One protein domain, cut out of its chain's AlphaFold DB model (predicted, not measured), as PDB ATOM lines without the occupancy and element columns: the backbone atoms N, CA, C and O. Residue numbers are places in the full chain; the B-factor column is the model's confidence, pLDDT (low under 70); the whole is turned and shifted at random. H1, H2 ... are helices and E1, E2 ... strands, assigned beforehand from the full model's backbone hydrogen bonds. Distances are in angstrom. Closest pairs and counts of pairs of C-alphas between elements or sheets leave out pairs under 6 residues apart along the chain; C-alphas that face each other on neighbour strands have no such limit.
ATOM      1  N   VAL A  22     -18.239 142.848 215.961       34.00
ATOM      2  CA  VAL A  22     -18.684 141.477 215.739       34.00
ATOM      3  C   VAL A  22     -18.304 140.694 216.987       34.00
ATOM      4  O   VAL A  22     -17.208 140.147 217.061       34.00
ATOM      5  N   GLU A  23     -19.200 140.609 217.970       42.56
ATOM      6  CA  GLU A  23     -19.146 139.490 218.917       42.56
ATOM      7  C   GLU A  23     -19.528 138.216 218.134       42.56
ATOM      8  O   GLU A  23     -20.698 137.904 217.904       42.56
ATOM      9  N   ALA A  24     -18.514 137.509 217.629       53.53
ATOM     10  CA  ALA A  24     -18.657 136.164 217.089       53.53
ATOM     11  C   ALA A  24     -18.369 135.141 218.187       53.53
ATOM     12  O   ALA A  24     -17.215 134.823 218.447       53.53
ATOM     13  N   GLN A  25     -19.396 134.621 218.854       70.69
ATOM     14  CA  GLN A  25     -19.242 133.555 219.846       70.69
ATOM     15  C   GLN A  25     -20.430 132.596 219.772       70.69
ATOM     16  O   GLN A  25     -21.444 132.891 219.142       70.69
ATOM     17  N   PHE A  26     -20.307 131.442 220.431       85.06
ATOM     18  CA  PHE A  26     -21.405 130.499 220.622       85.06
ATOM     19  C   PHE A  26     -21.934 130.612 222.058       85.06
ATOM     20  O   PHE A  26     -21.321 130.050 222.974       85.06
ATOM     21  N   PRO A  27     -23.035 131.354 222.298       90.88
ATOM     22  CA  PRO A  27     -23.650 131.422 223.615       90.88
ATOM     23  C   PRO A  27     -24.125 130.040 224.039       90.88
ATOM     24  O   PRO A  27     -24.761 129.344 223.253       90.88
ATOM     25  N   ARG A  28     -23.900 129.669 225.299       91.12
ATOM     26  CA  ARG A  28     -24.388 128.402 225.875       91.12
ATOM     27  C   ARG A  28     -25.879 128.181 225.639       91.12
ATOM     28  O   ARG A  28     -26.304 127.068 225.366       91.12
ATOM     29  N   ALA A  29     -26.665 129.253 225.723       91.81
ATOM     30  CA  ALA A  29     -28.106 129.202 225.504       91.81
ATOM     31  C   ALA A  29     -28.497 128.886 224.047       91.81
ATOM     32  O   ALA A  29     -29.643 128.536 223.797       91.81
ATOM     33  N   CYS A  30     -27.564 129.005 223.099       92.75
ATOM     34  CA  CYS A  30     -27.791 128.753 221.679       92.75
ATOM     35  C   CYS A  30     -27.116 127.471 221.174       92.75
ATOM     36  O   CYS A  30     -27.371 127.058 220.053       92.75
ATOM     37  N   THR A  31     -26.293 126.797 221.979       92.25
ATOM     38  CA  THR A  31     -25.646 125.530 221.589       92.25
ATOM     39  C   THR A  31     -26.538 124.305 221.811       92.25
ATOM     40  O   THR A  31     -26.028 123.200 221.993       92.25
ATOM     41  N   THR A  32     -27.860 124.484 221.865       91.38
ATOM     42  CA  THR A  32     -28.819 123.389 222.051       91.38
ATOM     43  C   THR A  32     -29.305 122.860 220.699       91.38
ATOM     44  O   THR A  32     -29.307 123.608 219.714       91.38
ATOM     45  N   PRO A  33     -29.743 121.589 220.617       89.94
ATOM     46  CA  PRO A  33     -30.303 121.037 219.385       89.94
ATOM     47  C   PRO A  33     -31.451 121.881 218.823       89.94
ATOM     48  O   PRO A  33     -31.537 122.074 217.615       89.94
ATOM     49  N   GLU A  34     -32.294 122.439 219.690       91.88
ATOM     50  CA  GLU A  34     -33.455 123.241 219.303       91.88
ATOM     51  C   GLU A  34     -33.033 124.558 218.642       91.88
ATOM     52  O   GLU A  34     -33.551 124.911 217.581       91.88
ATOM     53  N   ALA A  35     -32.068 125.275 219.226       91.94
ATOM     54  CA  ALA A  35     -31.565 126.534 218.677       91.94
ATOM     55  C   ALA A  35     -30.863 126.332 217.321       91.94
ATOM     56  O   ALA A  35     -31.021 127.145 216.410       91.94
ATOM     57  N   LEU A  36     -30.135 125.223 217.163       89.81
ATOM     58  CA  LEU A  36     -29.457 124.866 215.914       89.81
ATOM     59  C   LEU A  36     -30.448 124.408 214.837       89.81
ATOM     60  O   LEU A  36     -30.344 124.838 213.693       89.81
ATOM     61  N   GLN A  37     -31.442 123.591 215.196       89.69
ATOM     62  CA  GLN A  37     -32.457 123.100 214.260       89.69
ATOM     63  C   GLN A  37     -33.374 124.224 213.766       89.69
ATOM     64  O   GLN A  37     -33.689 124.296 212.581       89.69
ATOM     65  N   THR A  38     -33.788 125.118 214.667       92.19
ATOM     66  CA  THR A  38     -34.577 126.310 214.310       92.19
ATOM     67  C   THR A  38     -33.729 127.418 213.694       92.19
ATOM     68  O   THR A  38     -34.281 128.392 213.181       92.19
ATOM     69  N   ARG A  39     -32.395 127.278 213.742       91.56
ATOM     70  CA  ARG A  39     -31.417 128.259 213.260       91.56
ATOM     71  C   ARG A  39     -31.673 129.640 213.870       91.56
ATOM     72  O   ARG A  39     -31.563 130.669 213.204       91.56
ATOM     73  N   MET A  40     -32.023 129.669 215.153       93.00
ATOM     74  CA  MET A  40     -32.379 130.878 215.889       93.00
ATOM     75  C   MET A  40     -31.624 130.942 217.217       93.00
ATOM     76  O   MET A  40     -31.775 130.077 218.075       93.00
ATOM     77  N   CYS A  41     -30.854 132.013 217.413       92.75
ATOM     78  CA  CYS A  41     -30.161 132.306 218.666       92.75
ATOM     79  C   CYS A  41     -30.723 133.596 219.279       92.75
ATOM     80  O   CYS A  41     -30.170 134.683 219.111       92.75
ATOM     81  N   CYS A  42     -31.857 133.467 219.974       95.19
ATOM     82  CA  CYS A  42     -32.558 134.579 220.623       95.19
ATOM     83  C   CYS A  42     -32.936 134.245 222.077       95.19
ATOM     84  O   CYS A  42     -34.115 134.058 222.388       95.19
ATOM     85  N   PRO A  43     -31.947 134.119 222.972       95.38
ATOM     86  CA  PRO A  43     -32.189 133.714 224.348       95.38
ATOM     87  C   PRO A  43     -32.985 134.748 225.149       95.38
ATOM     88  O   PRO A  43     -33.111 135.924 224.791       95.38
ATOM     89  N   LEU A  44     -33.550 134.267 226.255       96.06
ATOM     90  CA  LEU A  44     -34.331 135.080 227.175       96.06
ATOM     91  C   LEU A  44     -33.407 135.924 228.052       96.06
ATOM     92  O   LEU A  44     -32.540 135.394 228.741       96.06
ATOM     93  N   TRP A  45     -33.689 137.219 228.107       94.62
ATOM     94  CA  TRP A  45     -33.209 138.116 229.143       94.62
ATOM     95  C   TRP A  45     -34.389 138.539 230.017       94.62
ATOM     96  O   TRP A  45     -35.387 139.083 229.533       94.62
ATOM     97  N   ASN A  46     -34.283 138.246 231.314       93.06
ATOM     98  CA  ASN A  46     -35.283 138.581 232.331       93.06
ATOM     99  C   ASN A  46     -36.726 138.187 231.931       93.06
ATOM    100  O   ASN A  46     -37.671 138.965 232.048       93.06
ATOM    101  N   GLY A  47     -36.874 136.973 231.387       94.00
ATOM    102  CA  GLY A  47     -38.159 136.406 230.964       94.00
ATOM    103  C   GLY A  47     -38.643 136.813 229.567       94.00
ATOM    104  O   GLY A  47     -39.703 136.353 229.153       94.00
ATOM    105  N   SER A  48     -37.892 137.626 228.812       96.25
ATOM    106  CA  SER A  48     -38.260 138.028 227.444       96.25
ATOM    107  C   SER A  48     -37.130 137.801 226.444       96.25
ATOM    108  O   SER A  48     -35.966 138.050 226.745       96.25
ATOM    109  N   THR A  49     -37.455 137.347 225.235       96.31
ATOM    110  CA  THR A  49     -36.472 137.159 224.156       96.31
ATOM    111  C   THR A  49     -35.762 138.473 223.851       96.31
ATOM    112  O   THR A  49     -36.435 139.482 223.624       96.31
ATOM    113  N   CYS A  50     -34.427 138.469 223.839       95.00
ATOM    114  CA  CYS A  50     -33.606 139.653 223.548       95.00
ATOM    115  C   CYS A  50     -33.928 140.884 224.421       95.00
ATOM    116  O   CYS A  50     -33.728 142.023 224.000       95.00
ATOM    117  N   GLY A  51     -34.510 140.673 225.609       96.44
ATOM    118  CA  GLY A  51     -34.928 141.752 226.500       96.44
ATOM    119  C   GLY A  51     -36.040 142.650 225.938       96.44
ATOM    120  O   GLY A  51     -36.146 143.812 226.341       96.44
ATOM    121  N   PHE A  52     -36.863 142.139 225.015       97.38
ATOM    122  CA  PHE A  52     -37.909 142.903 224.326       97.38
ATOM    123  C   PHE A  52     -38.883 143.605 225.278       97.38
ATOM    124  O   PHE A  52     -39.181 144.783 225.086       97.38
ATOM    125  N   SER A  53     -39.331 142.933 226.345       96.94
ATOM    126  CA  SER A  53     -40.287 143.522 227.301       96.94
ATOM    127  C   SER A  53     -39.712 144.722 228.057       96.94
ATOM    128  O   SER A  53     -40.458 145.553 228.564       96.94
ATOM    129  N   SER A  54     -38.383 144.816 228.123       95.62
ATOM    130  CA  SER A  54     -37.652 145.908 228.766       95.62
ATOM    131  C   SER A  54     -37.107 146.927 227.766       95.62
ATOM    132  O   SER A  54     -36.300 147.772 228.144       95.62
ATOM    133  N   GLY A  55     -37.513 146.842 226.494       96.19
ATOM    134  CA  GLY A  55     -37.077 147.767 225.451       96.19
ATOM    135  C   GLY A  55     -35.595 147.645 225.095       96.19
ATOM    136  O   GLY A  55     -34.994 148.634 224.684       96.19
ATOM    137  N   ARG A  56     -34.984 146.465 225.278       96.50
ATOM    138  CA  ARG A  56     -33.542 146.270 225.041       96.50
ATOM    139  C   ARG A  56     -33.190 145.828 223.635       96.50
ATOM    140  O   ARG A  56     -32.102 146.137 223.157       96.50
ATOM    141  N   GLY A  57     -34.081 145.098 222.984       95.69
ATOM    142  CA  GLY A  57     -33.810 144.523 221.680       95.69
ATOM    143  C   GLY A  57     -34.928 143.618 221.202       95.69
ATOM    144  O   GLY A  57     -35.963 143.456 221.848       95.69
ATOM    145  N   VAL A  58     -34.706 143.024 220.038       95.81
ATOM    146  CA  VAL A  58     -35.670 142.153 219.370       95.81
ATOM    147  C   VAL A  58     -34.948 140.996 218.693       95.81
ATOM    148  O   VAL A  58     -33.814 141.142 218.240       95.81
ATOM    149  N   CYS A  59     -35.605 139.841 218.614       94.81
ATOM    150  CA  CYS A  59     -35.129 138.749 217.775       94.81
ATOM    151  C   CYS A  59     -35.420 139.092 216.314       94.81
ATOM    152  O   CYS A  59     -36.581 139.277 215.949       94.81
ATOM    153  N   ALA A  60     -34.382 139.206 215.489       91.00
ATOM    154  CA  ALA A  60     -34.530 139.604 214.096       91.00
ATOM    155  C   ALA A  60     -33.641 138.758 213.173       91.00
ATOM    156  O   ALA A  60     -32.617 138.228 213.614       91.00
ATOM    157  N   PRO A  61     -33.997 138.645 211.881       88.62
ATOM    158  CA  PRO A  61     -33.116 138.046 210.892       88.62
ATOM    159  C   PRO A  61     -31.761 138.756 210.875       88.62
ATOM    160  O   PRO A  61     -31.696 139.986 210.797       88.62
ATOM    161  N   HIS A  62     -30.674 137.989 210.916       76.75
ATOM    162  CA  HIS A  62     -29.342 138.547 210.724       76.75
ATOM    163  C   HIS A  62     -29.230 139.051 209.273       76.75
ATOM    164  O   HIS A  62     -29.572 138.282 208.365       76.75
ATOM    165  N   PRO A  63     -28.805 140.312 209.030       65.25
ATOM    166  CA  PRO A  63     -28.843 140.929 207.706       65.25
ATOM    167  C   PRO A  63     -28.163 140.042 206.664       65.25
ATOM    168  O   PRO A  63     -26.962 139.785 206.713       65.25
ATOM    169  N   ALA A  64     -28.973 139.550 205.729       51.75
ATOM    170  CA  ALA A  64     -28.536 138.648 204.684       51.75
ATOM    171  C   ALA A  64     -27.914 139.449 203.538       51.75
ATOM    172  O   ALA A  64     -28.500 140.408 203.036       51.75
ATOM    173  N   ARG A  65     -26.747 139.013 203.072       54.06
ATOM    174  CA  ARG A  65     -26.456 139.086 201.642       54.06
ATOM    175  C   ARG A  65     -26.799 137.710 201.084       54.06
ATOM    176  O   ARG A  65     -26.366 136.718 201.671       54.06
ATOM    177  N   ASP A  66     -27.570 137.651 200.001       53.81
ATOM    178  CA  ASP A  66     -27.797 136.413 199.249       53.81
ATOM    179  C   ASP A  66     -26.483 136.010 198.581       53.81
ATOM    180  O   ASP A  66     -26.186 136.349 197.437       53.81
ATOM    181  N   LEU A  67     -25.638 135.355 199.367       57.03
ATOM    182  CA  LEU A  67     -24.363 134.819 198.942       57.03
ATOM    183  C   LEU A  67     -24.463 133.291 198.936       57.03
ATOM    184  O   LEU A  67     -25.188 132.724 199.762       57.03
ATOM    185  N   PRO A  68     -23.748 132.615 198.022       59.50
ATOM    186  CA  PRO A  68     -23.664 131.161 198.013       59.50
ATOM    187  C   PRO A  68     -23.310 130.621 199.402       59.50
ATOM    188  O   PRO A  68     -22.560 131.269 200.140       59.50
ATOM    189  N   LYS A  69     -23.828 129.433 199.752       57.00
ATOM    190  CA  LYS A  69     -23.419 128.743 200.983       57.00
ATOM    191  C   LYS A  69     -21.890 128.667 200.994       57.00
ATOM    192  O   LYS A  69     -21.321 128.130 200.042       57.00
ATOM    193  N   PRO A  70     -21.232 129.245 202.003       59.66
ATOM    194  CA  PRO A  70     -19.791 129.328 201.975       59.66
ATOM    195  C   PRO A  70     -19.158 127.963 202.237       59.66
ATOM    196  O   PRO A  70     -19.674 127.176 203.026       59.66
ATOM    197  N   GLU A  71     -18.012 127.715 201.601       64.94
ATOM    198  CA  GLU A  71     -17.156 126.549 201.879       64.94
ATOM    199  C   GLU A  71     -16.616 126.577 203.324       64.94
ATOM    200  O   GLU A  71     -16.294 125.537 203.892       64.94
ATOM    201  N   ASP A  72     -16.563 127.768 203.936       71.88
ATOM    202  CA  ASP A  72     -16.138 127.997 205.315       71.88
ATOM    203  C   ASP A  72     -17.242 128.657 206.149       71.88
ATOM    204  O   ASP A  72     -17.768 129.715 205.801       71.88
ATOM    205  N   TYR A  73     -17.544 128.073 207.306       74.19
ATOM    206  CA  TYR A  73     -18.593 128.521 208.224       74.19
ATOM    207  C   TYR A  73     -18.379 129.904 208.857       74.19
ATOM    208  O   TYR A  73     -19.290 130.439 209.493       74.19
ATOM    209  N   ARG A  74     -17.186 130.485 208.712       74.81
ATOM    210  CA  ARG A  74     -16.838 131.839 209.166       74.81
ATOM    211  C   ARG A  74     -17.236 132.897 208.150       74.81
ATOM    212  O   ARG A  74     -17.414 134.059 208.511       74.81
ATOM    213  N   VAL A  75     -17.390 132.528 206.881       73.94
ATOM    214  CA  VAL A  75     -17.868 133.455 205.855       73.94
ATOM    215  C   VAL A  75     -19.354 133.714 206.106       73.94
ATOM    216  O   VAL A  75     -20.134 132.790 206.312       73.94
ATOM    217  N   ASN A  76     -19.751 134.988 206.114       71.75
ATOM    218  CA  ASN A  76     -21.105 135.421 206.487       71.75
ATOM    219  C   ASN A  76     -21.543 134.929 207.875       71.75
ATOM    220  O   ASN A  76     -22.725 134.666 208.103       71.75
ATOM    221  N   TRP A  77     -20.594 134.787 208.800       72.75
ATOM    222  CA  TRP A  77     -20.887 134.484 210.193       72.75
ATOM    223  C   TRP A  77     -22.020 135.382 210.741       72.75
ATOM    224  O   TRP A  77     -21.979 136.589 210.499       72.75
ATOM    225  N   PRO A  78     -23.001 134.847 211.497       78.81
ATOM    226  CA  PRO A  78     -23.128 133.471 211.994       78.81
ATOM    227  C   PRO A  78     -24.017 132.558 211.125       78.81
ATOM    228  O   PRO A  78     -24.520 131.547 211.616       78.81
ATOM    229  N   ARG A  79     -24.242 132.886 209.844       78.56
ATOM    230  CA  ARG A  79     -25.299 132.286 209.002       78.56
ATOM    231  C   ARG A  79     -25.197 130.790 208.765       78.56
ATOM    232  O   ARG A  79     -26.194 130.193 208.385       78.56
ATOM    233  N   VAL A  80     -24.050 130.149 208.965       78.50
ATOM    234  CA  VAL A  80     -24.021 128.679 208.911       78.50
ATOM    235  C   VAL A  80     -24.839 128.067 210.050       78.50
ATOM    236  O   VAL A  80     -25.509 127.063 209.828       78.50
ATOM    237  N   PHE A  81     -24.904 128.729 211.204       84.31
ATOM    238  CA  PHE A  81     -25.577 128.231 212.402       84.31
ATOM    239  C   PHE A  81     -26.959 128.856 212.608       84.31
ATOM    240  O   PHE A  81     -27.917 128.140 212.881       84.31
ATOM    241  N   TYR A  82     -27.074 130.180 212.461       87.44
ATOM    242  CA  TYR A  82     -28.301 130.906 212.796       87.44
ATOM    243  C   TYR A  82     -28.691 131.912 211.713       87.44
ATOM    244  O   TYR A  82     -27.875 132.714 211.257       87.44
ATOM    245  N   ASP A  83     -29.969 131.909 211.350       88.31
ATOM    246  CA  ASP A  83     -30.584 132.881 210.451       88.31
ATOM    247  C   ASP A  83     -31.138 134.089 211.214       88.31
ATOM    248  O   ASP A  83     -31.206 135.186 210.656       88.31
ATOM    249  N   SER A  84     -31.503 133.905 212.489       90.94
ATOM    250  CA  SER A  84     -32.026 134.958 213.370       90.94
ATOM    251  C   SER A  84     -31.240 135.052 214.674       90.94
ATOM    252  O   SER A  84     -30.955 134.035 215.310       90.94
ATOM    253  N   VAL A  85     -30.914 136.282 215.077       91.06
ATOM    254  CA  VAL A  85     -30.182 136.603 216.311       91.06
ATOM    255  C   VAL A  85     -30.764 137.854 216.976       91.06
ATOM    256  O   VAL A  85     -31.513 138.613 216.352       91.06
ATOM    257  N   CYS A  86     -30.429 138.099 218.242       91.56
ATOM    258  CA  CYS A  86     -30.832 139.334 218.911       91.56
ATOM    259  C   CYS A  86     -30.207 140.576 218.255       91.56
ATOM    260  O   CYS A  86     -29.005 140.638 218.013       91.56
ATOM    261  N   THR A  87     -31.039 141.585 217.993       91.12
ATOM    262  CA  THR A  87     -30.628 142.939 217.611       91.12
ATOM    263  C   THR A  87     -30.955 143.878 218.762       91.12
ATOM    264  O   THR A  87     -32.127 144.119 219.056       91.12
ATOM    265  N   CYS A  88     -29.917 144.391 219.417       90.56
ATOM    266  CA  CYS A  88     -30.059 145.271 220.570       90.56
ATOM    267  C   CYS A  88     -30.251 146.732 220.148       90.56
ATOM    268  O   CYS A  88     -29.820 147.156 219.074       90.56
ATOM    269  N   TRP A  89     -30.943 147.501 220.988       94.12
ATOM    270  CA  TRP A  89     -31.264 148.908 220.760       94.12
ATOM    271  C   TRP A  89     -30.453 149.824 221.676       94.12
ATOM    272  O   TRP A  89     -30.071 149.454 222.783       94.12
ATOM    273  N   GLY A  90     -30.227 151.062 221.236       94.19
ATOM    274  CA  GLY A  90     -29.528 152.065 222.040       94.19
ATOM    275  C   GLY A  90     -28.130 151.603 222.465       94.19
ATOM    276  O   GLY A  90     -27.324 151.231 221.619       94.19
ATOM    277  N   ASN A  91     -27.863 151.639 223.773       91.50
ATOM    278  CA  ASN A  91     -26.576 151.251 224.360       91.50
ATOM    279  C   ASN A  91     -26.554 149.815 224.914       91.50
ATOM    280  O   ASN A  91     -25.638 149.470 225.665       91.50
ATOM    281  N   TYR A  92     -27.567 149.001 224.606       90.88
ATOM    282  CA  TYR A  92     -27.613 147.595 225.005       90.88
ATOM    283  C   TYR A  92     -26.798 146.721 224.050       90.88
ATOM    284  O   TYR A  92     -26.672 147.031 222.868       90.88
ATOM    285  N   ASP A  93     -26.263 145.620 224.571       87.88
ATOM    286  CA  ASP A  93     -25.346 144.728 223.862       87.88
ATOM    287  C   ASP A  93     -25.409 143.288 224.406       87.88
ATOM    288  O   ASP A  93     -26.032 143.006 225.437       87.88
ATOM    289  N   GLY A  94     -24.716 142.368 223.742       84.69
ATOM    290  CA  GLY A  94     -24.647 140.954 224.079       84.69
ATOM    291  C   GLY A  94     -25.675 140.094 223.359       84.69
ATOM    292  O   GLY A  94     -26.683 140.573 222.846       84.69
ATOM    293  N   PHE A  95     -25.444 138.782 223.396       86.56
ATOM    294  CA  PHE A  95     -26.275 137.797 222.699       86.56
ATOM    295  C   PHE A  95     -27.752 137.758 223.143       86.56
ATOM    296  O   PHE A  95     -28.581 137.199 222.435       86.56
ATOM    297  N   ASP A  96     -28.081 138.311 224.312       92.06
ATOM    298  CA  ASP A  96     -29.426 138.417 224.894       92.06
ATOM    299  C   ASP A  96     -29.863 139.880 225.129       92.06
ATOM    300  O   ASP A  96     -30.918 140.128 225.713       92.06
ATOM    301  N   CYS A  97     -29.057 140.855 224.688       92.94
ATOM    302  CA  CYS A  97     -29.190 142.289 224.983       92.94
ATOM    303  C   CYS A  97     -29.128 142.659 226.475       92.94
ATOM    304  O   CYS A  97     -29.529 143.756 226.879       92.94
ATOM    305  N   GLY A  98     -28.617 141.759 227.316       90.81
ATOM    306  CA  GLY A  98     -28.515 141.967 228.755       90.81
ATOM    307  C   GLY A  98     -27.361 142.858 229.192       90.81
ATOM    308  O   GLY A  98     -27.356 143.333 230.327       90.81
ATOM    309  N   GLN A  99     -26.394 143.104 228.312       87.31
ATOM    310  CA  GLN A  99     -25.192 143.875 228.613       87.31
ATOM    311  C   GLN A  99     -25.301 145.307 228.093       87.31
ATOM    312  O   GLN A  99     -26.233 145.665 227.378       87.31
ATOM    313  N   CYS A 100     -24.309 146.118 228.449       84.06
ATOM    314  CA  CYS A 100     -24.089 147.429 227.859       84.06
ATOM    315  C   CYS A 100     -22.927 147.396 226.871       84.06
ATOM    316  O   CYS A 100     -21.942 146.675 227.100       84.06
ATOM    317  N   LEU A 101     -23.035 148.244 225.844       82.75
ATOM    318  CA  LEU A 101     -21.956 148.555 224.914       82.75
ATOM    319  C   LEU A 101     -20.690 149.000 225.664       82.75
ATOM    320  O   LEU A 101     -20.782 149.595 226.749       82.75
ATOM    321  N   PRO A 102     -19.497 148.783 225.082       79.06
ATOM    322  CA  PRO A 102     -18.265 149.366 225.595       79.06
ATOM    323  C   PRO A 102     -18.417 150.874 225.834       79.06
ATOM    324  O   PRO A 102     -18.970 151.606 225.014       79.06
ATOM    325  N   GLY A 103     -17.947 151.347 226.986       81.19
ATOM    326  CA  GLY A 103     -18.089 152.750 227.382       81.19
ATOM    327  C   GLY A 103     -19.379 153.090 228.144       81.19
ATOM    328  O   GLY A 103     -19.546 154.233 228.575       81.19
ATOM    329  N   TRP A 104     -20.270 152.115 228.352       85.31
ATOM    330  CA  TRP A 104     -21.530 152.281 229.078       85.31
ATOM    331  C   TRP A 104     -21.688 151.244 230.194       85.31
ATOM    332  O   TRP A 104     -21.178 150.128 230.105       85.31
ATOM    333  N   ARG A 105     -22.402 151.613 231.260       86.88
ATOM    334  CA  ARG A 105     -22.706 150.733 232.400       86.88
ATOM    335  C   ARG A 105     -24.042 151.062 233.069       86.88
ATOM    336  O   ARG A 105     -24.699 152.059 232.743       86.88
ATOM    337  N   GLY A 106     -24.377 150.247 234.067       89.69
ATOM    338  CA  GLY A 106     -25.569 150.371 234.892       89.69
ATOM    339  C   GLY A 106     -26.774 149.677 234.261       89.69
ATOM    340  O   GLY A 106     -26.761 149.359 233.070       89.69
ATOM    341  N   PRO A 107     -27.870 149.511 235.017       91.19
ATOM    342  CA  PRO A 107     -28.976 148.639 234.634       91.19
ATOM    343  C   PRO A 107     -29.654 149.055 233.327       91.19
ATOM    344  O   PRO A 107     -30.220 148.211 232.646       91.19
ATOM    345  N   GLN A 108     -29.596 150.332 232.947       94.25
ATOM    346  CA  GLN A 108     -30.175 150.846 231.701       94.25
ATOM    347  C   GLN A 108     -29.126 151.290 230.666       94.25
ATOM    348  O   GLN A 108     -29.493 151.875 229.657       94.25
ATOM    349  N   CYS A 109     -27.833 151.045 230.902       93.06
ATOM    350  CA  CYS A 109     -26.749 151.445 229.993       93.06
ATOM    351  C   CYS A 109     -26.707 152.955 229.681       93.06
ATOM    352  O   CYS A 109     -26.335 153.379 228.585       93.06
ATOM    353  N   LEU A 110     -27.088 153.779 230.662       95.69
ATOM    354  CA  LEU A 110     -27.128 155.243 230.547       95.69
ATOM    355  C   LEU A 110     -25.915 155.931 231.182       95.69
ATOM    356  O   LEU A 110     -25.717 157.130 230.996       95.69
ATOM    357  N   GLN A 111     -25.097 155.201 231.942       94.50
ATOM    358  CA  GLN A 111     -23.944 155.774 232.628       94.50
ATOM    359  C   GLN A 111     -22.689 155.580 231.782       94.50
ATOM    360  O   GLN A 111     -22.334 154.448 231.459       94.50
ATOM    361  N   ARG A 112     -21.995 156.676 231.458       91.44
ATOM    362  CA  ARG A 112     -20.668 156.622 230.831       91.44
ATOM    363  C   ARG A 112     -19.687 155.915 231.765       91.44
ATOM    364  O   ARG A 112     -19.663 156.162 232.973       91.44
ATOM    365  N   TYR A 113     -18.863 155.057 231.191       84.31
ATOM    366  CA  TYR A 113     -17.806 154.339 231.879       84.31
ATOM    367  C   TYR A 113     -16.539 154.387 231.040       84.31
ATOM    368  O   TYR A 113     -16.589 154.219 229.828       84.31
ATOM    369  N   HIS A 114     -15.404 154.630 231.676       84.12
ATOM    370  CA  HIS A 114     -14.113 154.659 231.011       84.12
ATOM    371  C   HIS A 114     -13.142 153.811 231.820       84.12
ATOM    372  O   HIS A 114     -13.119 153.899 233.047       84.12
ATOM    373  N   VAL A 115     -12.350 153.007 231.118       79.38
ATOM    374  CA  VAL A 115     -11.280 152.203 231.702       79.38
ATOM    375  C   VAL A 115      -9.966 152.768 231.195       79.38
ATOM    376  O   VAL A 115      -9.755 152.855 229.989       79.38
ATOM    377  N   GLU A 116      -9.088 153.157 232.113       82.19
ATOM    378  CA  GLU A 116      -7.730 153.551 231.764       82.19
ATOM    379  C   GLU A 116      -6.863 152.302 231.606       82.19
ATOM    380  O   GLU A 116      -6.729 151.496 232.527       82.19
ATOM    381  N   ARG A 117      -6.275 152.135 230.420       83.12
ATOM    382  CA  ARG A 117      -5.335 151.054 230.143       83.12
ATOM    383  C   ARG A 117      -3.911 151.577 230.293       83.12
ATOM    384  O   ARG A 117      -3.389 152.205 229.377       83.12
ATOM    385  N   LYS A 118      -3.306 151.296 231.445       84.12
ATOM    386  CA  LYS A 118      -1.892 151.584 231.711       84.12
ATOM    387  C   LYS A 118      -0.983 150.638 230.932       84.12
ATOM    388  O   LYS A 118      -1.383 149.513 230.613       84.12
ATOM    389  N   GLU A 119       0.241 151.082 230.665       86.00
ATOM    390  CA  GLU A 119       1.277 150.193 230.152       86.00
ATOM    391  C   GLU A 119       1.736 149.217 231.241       86.00
ATOM    392  O   GLU A 119       1.760 149.553 232.425       86.00
ATOM    393  N   ILE A 120       2.086 147.986 230.856       82.75
ATOM    394  CA  ILE A 120       2.390 146.915 231.818       82.75
ATOM    395  C   ILE A 120       3.587 147.260 232.722       82.75
ATOM    396  O   ILE A 120       3.643 146.825 233.873       82.75
ATOM    397  N   THR A 121       4.538 148.052 232.214       88.50
ATOM    398  CA  THR A 121       5.716 148.512 232.964       88.50
ATOM    399  C   THR A 121       5.388 149.578 233.998       88.50
ATOM    400  O   THR A 121       6.137 149.718 234.962       88.50
ATOM    401  N   ASP A 122       4.267 150.277 233.823       94.12
ATOM    402  CA  ASP A 122       3.848 151.403 234.662       94.12
ATOM    403  C   ASP A 122       2.933 150.955 235.814       94.12
ATOM    404  O   ASP A 122       2.500 151.769 236.633       94.12
ATOM    405  N   LEU A 123       2.624 149.657 235.890       90.31
ATOM    406  CA  LEU A 123       1.856 149.071 236.983       90.31
ATOM    407  C   LEU A 123       2.680 149.032 238.274       90.31
ATOM    408  O   LEU A 123       3.817 148.547 238.284       90.31
ATOM    409  N   THR A 124       2.056 149.446 239.377       94.38
ATOM    410  CA  THR A 124       2.566 149.193 240.733       94.38
ATOM    411  C   THR A 124       2.628 147.689 241.017       94.38
ATOM    412  O   THR A 124       1.944 146.891 240.369       94.38
ATOM    413  N   ASP A 125       3.410 147.277 242.016       95.56
ATOM    414  CA  ASP A 125       3.546 145.856 242.369       95.56
ATOM    415  C   ASP A 125       2.192 145.200 242.697       95.56
ATOM    416  O   ASP A 125       1.906 144.099 242.230       95.56
ATOM    417  N   SER A 126       1.306 145.913 243.404       94.44
ATOM    418  CA  SER A 126      -0.041 145.427 243.736       94.44
ATOM    419  C   SER A 126      -0.960 145.324 242.510       94.44
ATOM    420  O   SER A 126      -1.703 144.347 242.369       94.44
ATOM    421  N   GLU A 127      -0.899 146.294 241.590       88.31
ATOM    422  CA  GLU A 127      -1.649 146.236 240.327       88.31
ATOM    423  C   GLU A 127      -1.173 145.064 239.462       88.31
ATOM    424  O   GLU A 127      -1.988 144.348 238.877       88.31
ATOM    425  N   ARG A 128       0.141 144.826 239.421       90.25
ATOM    426  CA  ARG A 128       0.747 143.709 238.694       90.25
ATOM    427  C   ARG A 128       0.349 142.359 239.283       90.25
ATOM    428  O   ARG A 128      -0.012 141.459 238.530       90.25
ATOM    429  N   GLU A 129       0.387 142.211 240.605       92.94
ATOM    430  CA  GLU A 129      -0.055 140.987 241.281       92.94
ATOM    431  C   GLU A 129      -1.541 140.717 241.015       92.94
ATOM    432  O   GLU A 129      -1.914 139.603 240.645       92.94
ATOM    433  N   THR A 130      -2.379 141.754 241.093       86.44
ATOM    434  CA  THR A 130      -3.809 141.662 240.761       86.44
ATOM    435  C   THR A 130      -4.014 141.247 239.303       86.44
ATOM    436  O   THR A 130      -4.837 140.376 239.011       86.44
ATOM    437  N   PHE A 131      -3.241 141.817 238.375       83.75
ATOM    438  CA  PHE A 131      -3.276 141.457 236.960       83.75
ATOM    439  C   PHE A 131      -2.925 139.985 236.720       83.75
ATOM    440  O   PHE A 131      -3.685 139.267 236.065       83.75
ATOM    441  N   LEU A 132      -1.818 139.509 237.293       88.19
ATOM    442  CA  LEU A 132      -1.384 138.117 237.165       88.19
ATOM    443  C   LEU A 132      -2.366 137.141 237.831       88.19
ATOM    444  O   LEU A 132      -2.683 136.101 237.251       88.19
ATOM    445  N   SER A 133      -2.890 137.490 239.008       88.69
ATOM    446  CA  SER A 133      -3.892 136.692 239.721       88.69
ATOM    447  C   SER A 133      -5.179 136.540 238.905       88.69
ATOM    448  O   SER A 133      -5.679 135.427 238.729       88.69
ATOM    449  N   ASN A 134      -5.668 137.625 238.299       82.62
ATOM    450  CA  ASN A 134      -6.862 137.588 237.456       82.62
ATOM    451  C   ASN A 134      -6.650 136.798 236.161       82.62
ATOM    452  O   ASN A 134      -7.544 136.059 235.748       82.62
ATOM    453  N   LEU A 135      -5.469 136.889 235.542       85.12
ATOM    454  CA  LEU A 135      -5.110 136.040 234.401       85.12
ATOM    455  C   LEU A 135      -5.131 134.555 234.770       85.12
ATOM    456  O   LEU A 135      -5.715 133.736 234.056       85.12
ATOM    457  N   HIS A 136      -4.522 134.212 235.902       84.94
ATOM    458  CA  HIS A 136      -4.507 132.849 236.411       84.94
ATOM    459  C   HIS A 136      -5.928 132.355 236.723       84.94
ATOM    460  O   HIS A 136      -6.313 131.260 236.308       84.94
ATOM    461  N   GLN A 137      -6.754 133.185 237.364       85.50
ATOM    462  CA  GLN A 137      -8.153 132.864 237.630       85.50
ATOM    463  C   GLN A 137      -8.951 132.668 236.335       85.50
ATOM    464  O   GLN A 137      -9.713 131.707 236.241       85.50
ATOM    465  N   ALA A 138      -8.769 133.515 235.319       80.62
ATOM    466  CA  ALA A 138      -9.444 133.380 234.027       80.62
ATOM    467  C   ALA A 138      -9.075 132.073 233.306       80.62
ATOM    468  O   ALA A 138      -9.909 131.486 232.615       80.62
ATOM    469  N   LYS A 139      -7.842 131.589 233.490       87.56
ATOM    470  CA  LYS A 139      -7.385 130.300 232.954       87.56
ATOM    471  C   LYS A 139      -8.022 129.099 233.649       87.56
ATOM    472  O   LYS A 139      -8.205 128.062 233.019       87.56
ATOM    473  N   GLN A 140      -8.374 129.231 234.922       89.06
ATOM    474  CA  GLN A 140      -8.991 128.153 235.700       89.06
ATOM    475  C   GLN A 140     -10.523 128.203 235.693       89.06
ATOM    476  O   GLN A 140     -11.176 127.176 235.862       89.06
ATOM    477  N   SER A 141     -11.106 129.384 235.490       84.38
ATOM    478  CA  SER A 141     -12.549 129.600 235.592       84.38
ATOM    479  C   SER A 141     -13.252 129.212 234.292       84.38
ATOM    480  O   SER A 141     -12.938 129.789 233.247       84.38
ATOM    481  N   PRO A 142     -14.230 128.287 234.318       87.12
ATOM    482  CA  PRO A 142     -15.050 127.980 233.153       87.12
ATOM    483  C   PRO A 142     -15.823 129.210 232.664       87.12
ATOM    484  O   PRO A 142     -16.374 129.968 233.462       87.12
ATOM    485  N   SER A 143     -15.928 129.381 231.347       86.00
ATOM    486  CA  SER A 143     -16.803 130.398 230.761       86.00
ATOM    487  C   SER A 143     -18.258 130.082 231.102       86.00
ATOM    488  O   SER A 143     -18.766 129.021 230.734       86.00
ATOM    489  N   SER A 144     -18.951 131.001 231.777       86.38
ATOM    490  CA  SER A 144     -20.362 130.815 232.152       86.38
ATOM    491  C   SER A 144     -21.341 131.135 231.022       86.38
ATOM    492  O   SER A 144     -22.517 130.803 231.119       86.38
ATOM    493  N   ARG A 145     -20.864 131.759 229.938       83.56
ATOM    494  CA  ARG A 145     -21.719 132.332 228.887       83.56
ATOM    495  C   ARG A 145     -21.503 131.724 227.513       83.56
ATOM    496  O   ARG A 145     -22.450 131.652 226.737       83.56
ATOM    497  N   TYR A 146     -20.301 131.235 227.233       88.44
ATOM    498  CA  TYR A 146     -19.911 130.784 225.900       88.44
ATOM    499  C   TYR A 146     -19.288 129.390 225.919       88.44
ATOM    500  O   TYR A 146     -18.712 128.962 226.923       88.44
ATOM    501  N   MET A 147     -19.389 128.704 224.784       89.62
ATOM    502  CA  MET A 147     -18.749 127.418 224.507       89.62
ATOM    503  C   MET A 147     -17.911 127.523 223.236       89.62
ATOM    504  O   MET A 147     -18.042 128.476 222.469       89.62
ATOM    505  N   ILE A 148     -17.050 126.533 223.017       88.62
ATOM    506  CA  ILE A 148     -16.244 126.428 221.797       88.62
ATOM    507  C   ILE A 148     -16.785 125.323 220.899       88.62
ATOM    508  O   ILE A 148     -17.239 124.294 221.395       88.62
ATOM    509  N   LEU A 149     -16.712 125.528 219.585       87.12
ATOM    510  CA  LEU A 149     -17.038 124.508 218.591       87.12
ATOM    511  C   LEU A 149     -15.810 123.613 218.351       87.12
ATOM    512  O   LEU A 149     -14.717 124.113 218.078       87.12
ATOM    513  N   THR A 150     -15.980 122.295 218.430       82.75
ATOM    514  CA  THR A 150     -14.911 121.295 218.225       82.75
ATOM    515  C   THR A 150     -15.175 120.350 217.054       82.75
ATOM    516  O   THR A 150     -14.405 119.414 216.846       82.75
ATOM    517  N   SER A 151     -16.230 120.579 216.270       71.88
ATOM    518  CA  SER A 151     -16.605 119.710 215.152       71.88
ATOM    519  C   SER A 151     -15.484 119.462 214.149       71.88
ATOM    520  O   SER A 151     -14.864 120.399 213.643       71.88
ATOM    521  N   ASN A 152     -15.300 118.185 213.809       58.84
ATOM    522  CA  ASN A 152     -14.318 117.737 212.820       58.84
ATOM    523  C   ASN A 152     -14.703 118.130 211.390       58.84
ATOM    524  O   ASN A 152     -13.823 118.432 210.587       58.84
ATOM    525  N   ASP A 153     -16.003 118.151 211.089       65.88
ATOM    526  CA  ASP A 153     -16.525 118.549 209.788       65.88
ATOM    527  C   ASP A 153     -17.781 119.400 209.967       65.88
ATOM    528  O   ASP A 153     -18.811 118.939 210.442       65.88
ATOM    529  N   THR A 154     -17.655 120.662 209.598       63.47
ATOM    530  CA  THR A 154     -18.692 121.698 209.685       63.47
ATOM    531  C   THR A 154     -19.385 121.927 208.343       63.47
ATOM    532  O   THR A 154     -20.304 122.741 208.268       63.47
ATOM    533  N   THR A 155     -18.958 121.216 207.291       60.19
ATOM    534  CA  THR A 155     -19.615 121.197 205.978       60.19
ATOM    535  C   THR A 155     -20.855 120.301 205.981       60.19
ATOM    536  O   THR A 155     -21.760 120.488 205.166       60.19
ATOM    537  N   VAL A 156     -20.929 119.369 206.937       67.62
ATOM    538  CA  VAL A 156     -22.104 118.539 207.200       67.62
ATOM    539  C   VAL A 156     -23.035 119.273 208.162       67.62
ATOM    540  O   VAL A 156     -22.685 119.536 209.315       67.62
ATOM    541  N   ASP A 157     -24.235 119.588 207.679       66.69
ATOM    542  CA  ASP A 157     -25.278 120.220 208.484       66.69
ATOM    543  C   ASP A 157     -25.645 119.344 209.695       66.69
ATOM    544  O   ASP A 157     -25.770 118.123 209.584       66.69
ATOM    545  N   GLY A 158     -25.776 119.964 210.867       67.69
ATOM    546  CA  GLY A 158     -26.073 119.278 212.127       67.69
ATOM    547  C   GLY A 158     -24.888 118.584 212.816       67.69
ATOM    548  O   GLY A 158     -25.050 118.107 213.939       67.69
ATOM    549  N   ASN A 159     -23.687 118.558 212.226       78.62
ATOM    550  CA  ASN A 159     -22.496 117.992 212.873       78.62
ATOM    551  C   ASN A 159     -21.796 119.023 213.776       78.62
ATOM    552  O   ASN A 159     -20.653 119.415 213.529       78.62
ATOM    553  N   TYR A 160     -22.483 119.501 214.819       83.75
ATOM    554  CA  TYR A 160     -21.989 120.536 215.736       83.75
ATOM    555  C   TYR A 160     -21.721 119.983 217.143       83.75
ATOM    556  O   TYR A 160     -22.645 119.596 217.852       83.75
ATOM    557  N   ALA A 161     -20.455 119.969 217.562       86.75
ATOM    558  CA  ALA A 161     -20.026 119.577 218.900       86.75
ATOM    559  C   ALA A 161     -19.510 120.800 219.663       86.75
ATOM    560  O   ALA A 161     -18.591 121.485 219.208       86.75
ATOM    561  N   PHE A 162     -20.093 121.066 220.832       90.44
ATOM    562  CA  PHE A 162     -19.727 122.199 221.679       90.44
ATOM    563  C   PHE A 162     -19.103 121.726 222.985       90.44
ATOM    564  O   PHE A 162     -19.628 120.831 223.645       90.44
ATOM    565  N   HIS A 163     -18.000 122.356 223.387       91.75
ATOM    566  CA  HIS A 163     -17.289 122.015 224.617       91.75
ATOM    567  C   HIS A 163     -17.173 123.201 225.566       91.75
ATOM    568  O   HIS A 163     -17.049 124.364 225.169       91.75
ATOM    569  N   ASN A 164     -17.186 122.869 226.857       92.50
ATOM    570  CA  ASN A 164     -16.827 123.796 227.915       92.50
ATOM    571  C   ASN A 164     -15.356 124.185 227.786       92.50
ATOM    572  O   ASN A 164     -14.510 123.356 227.456       92.50
ATOM    573  N   THR A 165     -15.060 125.439 228.096       89.44
ATOM    574  CA  THR A 165     -13.702 125.972 228.092       89.44
ATOM    575  C   THR A 165     -13.540 126.993 229.216       89.44
ATOM    576  O   THR A 165     -14.543 127.500 229.733       89.44
ATOM    577  N   SER A 166     -12.302 127.292 229.606       89.12
ATOM    578  CA  SER A 166     -12.019 128.391 230.535       89.12
ATOM    579  C   SER A 166     -12.228 129.752 229.860       89.12
ATOM    580  O   SER A 166     -12.299 129.842 228.634       89.12
ATOM    581  N   VAL A 167     -12.328 130.829 230.639       83.81
ATOM    582  CA  VAL A 167     -12.428 132.194 230.090       83.81
ATOM    583  C   VAL A 167     -11.201 132.521 229.233       83.81
ATOM    584  O   VAL A 167     -11.337 133.048 228.130       83.81
ATOM    585  N   TYR A 168     -10.005 132.155 229.699       83.75
ATOM    586  CA  TYR A 168      -8.775 132.371 228.939       83.75
ATOM    587  C   TYR A 168      -8.691 131.475 227.695       83.75
ATOM    588  O   TYR A 168      -8.267 131.917 226.630       83.75
ATOM    589  N   ASP A 169      -9.114 130.214 227.789       86.94
ATOM    590  CA  ASP A 169      -9.066 129.301 226.644       86.94
ATOM    591  C   ASP A 169     -10.117 129.625 225.590       86.94
ATOM    592  O   ASP A 169      -9.870 129.403 224.408       86.94
ATOM    593  N   LEU A 170     -11.253 130.213 225.975       84.56
ATOM    594  CA  LEU A 170     -12.179 130.820 225.022       84.56
ATOM    595  C   LEU A 170     -11.478 131.911 224.208       84.56
ATOM    596  O   LEU A 170     -11.585 131.915 222.987       84.56
ATOM    597  N   TYR A 171     -10.730 132.799 224.867       79.44
ATOM    598  CA  TYR A 171      -9.962 133.851 224.199       79.44
ATOM    599  C   TYR A 171      -8.941 133.282 223.201       79.44
ATOM    600  O   TYR A 171      -8.903 133.700 222.042       79.44
ATOM    601  N   VAL A 172      -8.157 132.286 223.620       84.00
ATOM    602  CA  VAL A 172      -7.186 131.616 222.741       84.00
ATOM    603  C   VAL A 172      -7.893 130.913 221.580       84.00
ATOM    604  O   VAL A 172      -7.449 131.006 220.434       84.00
ATOM    605  N   TRP A 173      -9.013 130.241 221.854       85.56
ATOM    606  CA  TRP A 173      -9.796 129.553 220.836       85.56
ATOM    607  C   TRP A 173     -10.372 130.528 219.813       85.56
ATOM    608  O   TRP A 173     -10.321 130.222 218.630       85.56
ATOM    609  N   MET A 174     -10.839 131.711 220.222       78.06
ATOM    610  CA  MET A 174     -11.323 132.734 219.289       78.06
ATOM    611  C   MET A 174     -10.231 133.166 218.307       78.06
ATOM    612  O   MET A 174     -10.476 133.196 217.102       78.06
ATOM    613  N   HIS A 175      -9.015 133.424 218.803       75.31
ATOM    614  CA  HIS A 175      -7.868 133.738 217.947       75.31
ATOM    615  C   HIS A 175      -7.559 132.578 216.991       75.31
ATOM    616  O   HIS A 175      -7.342 132.784 215.793       75.31
ATOM    617  N   TYR A 176      -7.505 131.347 217.505       79.88
ATOM    618  CA  TYR A 176      -7.276 130.159 216.683       79.88
ATOM    619  C   TYR A 176      -8.354 130.023 215.603       79.88
ATOM    620  O   TYR A 176      -8.036 129.857 214.430       79.88
ATOM    621  N   TYR A 177      -9.620 130.159 215.982       78.38
ATOM    622  CA  TYR A 177     -10.780 130.015 215.119       78.38
ATOM    623  C   TYR A 177     -10.797 131.048 213.994       78.38
ATOM    624  O   TYR A 177     -11.073 130.689 212.855       78.38
ATOM    625  N   SER A 178     -10.437 132.307 214.259       73.31
ATOM    626  CA  SER A 178     -10.334 133.327 213.208       73.31
ATOM    627  C   SER A 178      -9.133 133.121 212.280       73.31
ATOM    628  O   SER A 178      -9.207 133.473 211.108       73.31
ATOM    629  N   ALA A 179      -8.031 132.549 212.784       74.75
ATOM    630  CA  ALA A 179      -6.769 132.430 212.045       74.75
ATOM    631  C   ALA A 179      -6.556 131.071 211.352       74.75
ATOM    632  O   ALA A 179      -5.695 130.957 210.481       74.75
ATOM    633  N   LYS A 180      -7.303 130.025 211.731       72.81
ATOM    634  CA  LYS A 180      -7.131 128.664 211.202       72.81
ATOM    635  C   LYS A 180      -7.337 128.631 209.683       72.81
ATOM    636  O   LYS A 180      -8.299 129.204 209.173       72.81
ATOM    637  N   SER A 181      -6.490 127.909 208.957       67.38
ATOM    638  CA  SER A 181      -6.723 127.614 207.540       67.38
ATOM    639  C   SER A 181      -7.915 126.667 207.344       67.38
ATOM    640  O   SER A 181      -8.303 125.913 208.238       67.38
ATOM    641  N   TYR A 182      -8.512 126.712 206.159       64.50
ATOM    642  CA  TYR A 182      -9.617 125.841 205.762       64.50
ATOM    643  C   TYR A 182      -9.392 125.295 204.354       64.50
ATOM    644  O   TYR A 182      -8.608 125.860 203.581       64.50
ATOM    645  N   ALA A 183     -10.053 124.184 204.022       51.81
ATOM    646  CA  ALA A 183     -10.010 123.618 202.677       51.81
ATOM    647  C   ALA A 183     -10.500 124.673 201.665       51.81
ATOM    648  O   ALA A 183     -11.595 125.197 201.815       51.81
ATOM    649  N   GLY A 184      -9.663 125.033 200.685       52.31
ATOM    650  CA  GLY A 184      -9.935 126.126 199.736       52.31
ATOM    651  C   GLY A 184      -9.199 127.444 200.027       52.31
ATOM    652  O   GLY A 184      -9.056 128.267 199.123       52.31
ATOM    653  N   SER A 185      -8.622 127.624 201.224       51.34
ATOM    654  CA  SER A 185      -7.831 128.825 201.572       51.34
ATOM    655  C   SER A 185      -6.593 129.040 200.689       51.34
ATOM    656  O   SER A 185      -6.168 130.177 200.487       51.34
ATOM    657  N   GLU A 186      -6.067 127.982 200.067       52.38
ATOM    658  CA  GLU A 186      -4.968 128.062 199.094       52.38
ATOM    659  C   GLU A 186      -5.327 128.877 197.838       52.38
ATOM    660  O   GLU A 186      -4.448 129.491 197.232       52.38
ATOM    661  N   LYS A 187      -6.615 128.939 197.458       48.34
ATOM    662  CA  LYS A 187      -7.081 129.780 196.341       48.34
ATOM    663  C   LYS A 187      -7.067 131.265 196.708       48.34
ATOM    664  O   LYS A 187      -6.686 132.085 195.881       48.34
ATOM    665  N   PHE A 188      -7.416 131.607 197.948       43.50
ATOM    666  CA  PHE A 188      -7.460 132.995 198.424       43.50
ATOM    667  C   PHE A 188      -6.071 133.572 198.716       43.50
ATOM    668  O   PHE A 188      -5.833 134.748 198.445       43.50
ATOM    669  N   LEU A 189      -5.127 132.745 199.179       42.75
ATOM    670  CA  LEU A 189      -3.740 133.162 199.423       42.75
ATOM    671  C   LEU A 189      -2.988 133.573 198.144       42.75
ATOM    672  O   LEU A 189      -1.972 134.259 198.235       42.75
ATOM    673  N   LYS A 190      -3.484 133.200 196.957       37.00
ATOM    674  CA  LYS A 190      -2.932 133.654 195.670       37.00
ATOM    675  C   LYS A 190      -3.405 135.049 195.243       37.00
ATOM    676  O   LYS A 190      -2.747 135.652 194.402       37.00
ATOM    677  N   GLU A 191      -4.490 135.569 195.817       37.50
ATOM    678  CA  GLU A 191      -5.145 136.806 195.354       37.50
ATOM    679  C   GLU A 191      -5.081 137.952 196.384       37.50
ATOM    680  O   GLU A 191      -5.257 139.124 196.055       37.50
ATOM    681  N   SER A 192      -4.795 137.654 197.653       38.12
ATOM    682  CA  SER A 192      -4.874 138.633 198.738       38.12
ATOM    683  C   SER A 192      -3.532 139.297 199.072       38.12
ATOM    684  O   SER A 192      -2.972 139.068 200.142       38.12
ATOM    685  N   SER A 193      -3.044 140.189 198.206       34.47
ATOM    686  CA  SER A 193      -2.019 141.185 198.582       34.47
ATOM    687  C   SER A 193      -2.606 142.432 199.269       34.47
ATOM    688  O   SER A 193      -1.855 143.285 199.732       34.47
ATOM    689  N   LEU A 194      -3.939 142.542 199.386       32.25
ATOM    690  CA  LEU A 194      -4.622 143.736 199.924       32.25
ATOM    691  C   LEU A 194      -5.721 143.450 200.976       32.25
ATOM    692  O   LEU A 194      -6.306 144.387 201.509       32.25
ATOM    693  N   GLY A 195      -6.004 142.182 201.310       29.53
ATOM    694  CA  GLY A 195      -7.140 141.791 202.173       29.53
ATOM    695  C   GLY A 195      -6.815 141.458 203.639       29.53
ATOM    696  O   GLY A 195      -7.729 141.278 204.439       29.53
ATOM    697  N   GLY A 196      -5.533 141.373 204.015       28.55
ATOM    698  CA  GLY A 196      -5.118 140.930 205.357       28.55
ATOM    699  C   GLY A 196      -5.516 141.877 206.498       28.55
ATOM    700  O   GLY A 196      -5.684 141.440 207.631       28.55
ATOM    701  N   VAL A 197      -5.729 143.159 206.191       29.20
ATOM    702  CA  VAL A 197      -5.969 144.201 207.201       29.20
ATOM    703  C   VAL A 197      -7.441 144.266 207.626       29.20
ATOM    704  O   VAL A 197      -7.737 144.585 208.773       29.20
ATOM    705  N   GLN A 198      -8.390 143.900 206.757       28.92
ATOM    706  CA  GLN A 198      -9.824 144.021 207.057       28.92
ATOM    707  C   GLN A 198     -10.317 142.991 208.083       28.92
ATOM    708  O   GLN A 198     -11.218 143.293 208.858       28.92
ATOM    709  N   TRP A 199      -9.692 141.811 208.147       28.72
ATOM    710  CA  TRP A 199      -9.976 140.806 209.179       28.72
ATOM    711  C   TRP A 199      -9.321 141.130 210.519       28.72
ATOM    712  O   TRP A 199      -9.803 140.676 211.552       28.72
ATOM    713  N   GLN A 200      -8.257 141.937 210.523       26.11
ATOM    714  CA  GLN A 200      -7.576 142.331 211.751       26.11
ATOM    715  C   GLN A 200      -8.398 143.319 212.573       26.11
ATOM    716  O   GLN A 200      -8.303 143.258 213.782       26.11
ATOM    717  N   TRP A 201      -9.239 144.182 211.994       27.27
ATOM    718  CA  TRP A 201      -9.996 145.177 212.773       27.27
ATOM    719  C   TRP A 201     -11.170 144.617 213.597       27.27
ATOM    720  O   TRP A 201     -11.259 144.978 214.767       27.27
ATOM    721  N   PRO A 202     -12.020 143.697 213.095       32.75
ATOM    722  CA  PRO A 202     -13.016 143.000 213.916       32.75
ATOM    723  C   PRO A 202     -12.340 142.133 214.968       32.75
ATOM    724  O   PRO A 202     -12.759 142.089 216.115       32.75
ATOM    725  N   VAL A 203     -11.237 141.494 214.587       33.97
ATOM    726  CA  VAL A 203     -10.406 140.713 215.488       33.97
ATOM    727  C   VAL A 203      -9.745 141.621 216.531       33.97
ATOM    728  O   VAL A 203      -9.704 141.223 217.677       33.97
ATOM    729  N   LEU A 204      -9.340 142.856 216.208       31.03
ATOM    730  CA  LEU A 204      -8.802 143.866 217.130       31.03
ATOM    731  C   LEU A 204      -9.882 144.503 218.016       31.03
ATOM    732  O   LEU A 204      -9.584 144.855 219.151       31.03
ATOM    733  N   GLY A 205     -11.118 144.633 217.531       32.41
ATOM    734  CA  GLY A 205     -12.295 145.059 218.297       32.41
ATOM    735  C   GLY A 205     -12.734 143.983 219.286       32.41
ATOM    736  O   GLY A 205     -12.839 144.254 220.476       32.41
ATOM    737  N   VAL A 206     -12.816 142.724 218.842       36.53
ATOM    738  CA  VAL A 206     -12.956 141.541 219.705       36.53
ATOM    739  C   VAL A 206     -11.747 141.409 220.625       36.53
ATOM    740  O   VAL A 206     -11.922 141.162 221.807       36.53
ATOM    741  N   PHE A 207     -10.524 141.658 220.160       32.75
ATOM    742  CA  PHE A 207      -9.341 141.706 221.017       32.75
ATOM    743  C   PHE A 207      -9.431 142.868 221.989       32.75
ATOM    744  O   PHE A 207      -8.915 142.720 223.073       32.75
ATOM    745  N   SER A 208     -10.072 143.989 221.679       30.80
ATOM    746  CA  SER A 208     -10.194 145.125 222.597       30.80
ATOM    747  C   SER A 208     -11.295 144.887 223.625       30.80
ATOM    748  O   SER A 208     -11.060 145.113 224.803       30.80
ATOM    749  N   VAL A 209     -12.446 144.343 223.226       35.97
ATOM    750  CA  VAL A 209     -13.554 143.940 224.111       35.97
ATOM    751  C   VAL A 209     -13.170 142.729 224.966       35.97
ATOM    752  O   VAL A 209     -13.525 142.655 226.140       35.97
ATOM    753  N   VAL A 210     -12.368 141.807 224.434       35.66
ATOM    754  CA  VAL A 210     -11.893 140.625 225.161       35.66
ATOM    755  C   VAL A 210     -10.579 140.896 225.902       35.66
ATOM    756  O   VAL A 210     -10.409 140.364 226.992       35.66
ATOM    757  N   LEU A 211      -9.693 141.798 225.452       33.91
ATOM    758  CA  LEU A 211      -8.663 142.361 226.337       33.91
ATOM    759  C   LEU A 211      -9.307 143.206 227.424       33.91
ATOM    760  O   LEU A 211      -8.753 143.215 228.508       33.91
ATOM    761  N   LEU A 212     -10.453 143.861 227.217       32.84
ATOM    762  CA  LEU A 212     -11.245 144.433 228.313       32.84
ATOM    763  C   LEU A 212     -11.705 143.319 229.274       32.84
ATOM    764  O   LEU A 212     -11.580 143.485 230.484       32.84
ATOM    765  N   CYS A 213     -12.117 142.146 228.767       33.69
ATOM    766  CA  CYS A 213     -12.391 140.951 229.588       33.69
ATOM    767  C   CYS A 213     -11.166 140.406 230.341       33.69
ATOM    768  O   CYS A 213     -11.311 139.935 231.466       33.69
ATOM    769  N   VAL A 214      -9.969 140.488 229.762       36.12
ATOM    770  CA  VAL A 214      -8.721 139.968 230.346       36.12
ATOM    771  C   VAL A 214      -7.996 141.015 231.213       36.12
ATOM    772  O   VAL A 214      -7.311 140.662 232.170       36.12
ATOM    773  N   SER A 215      -8.201 142.311 230.967       32.69
ATOM    774  CA  SER A 215      -7.700 143.422 231.786       32.69
ATOM    775  C   SER A 215      -8.609 143.650 232.989       32.69
ATOM    776  O   SER A 215      -9.301 144.650 233.073       32.69
TER     777      SER A 215
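What this domain is: This is residues 22 to 215 of the 227 residues of an uncharacterized protein of Seriola dumerili (UniProt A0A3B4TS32). The domain has little regular structure: long loops, among them residues 38 to 56, gather round the hairpin E1 and E2, while H3 and H5 run side by side and H2 makes a corner with H3. Residues 186 to 198 stick out. The printed part has 194 residues, 71 in named elements, mostly helix: H1 E1 E2 H2 E3 H3 H4 H5. It is compact, radius of gyration of the C-alphas 18.4 A, spanning 52 by 46 by 32 A.

Where its parts are: H1, residues 33 to 37, begins at C-alpha (-30.303, 121.037, 219.385). E1 is 57 to 61, E2 84 to 88, H2 125 to 140, 22.7 A long, E3 146 to 149, H3 167 to 179, 18.9 A, H4 185 to 188, H5 196 to 214, 25.3 A.

How they stand to each other: In the antiparallel hairpin E1 and E2, N 58 and O 87 are 3.0 A apart, within hydrogen-bond range. E3 pairs with no named strand. H2, with residues 135 to 140 alone, touches H3, about perpendicular at 73 degrees; the closest C-alphas, Lys 139 and Tyr 168, are 4.7 A apart. H3 touches H5, closest C-alphas Tyr 171 and Val 210, 7.1 A, at a shallow tilt of 1 degrees, opposite ways. H1 and H4 touch no helix. Every O i to N i+4 pair is within hydrogen-bond range in H1, H2 and H3, and 12 of 15 in H5; H4 is too short.

The domain as a whole: The printed part has no cut. E2 to H2 is a long link of 36 residues. Residues 22 to 24, 63 to 71, 152 to 158 and 181 to 215 have pLDDT under 70.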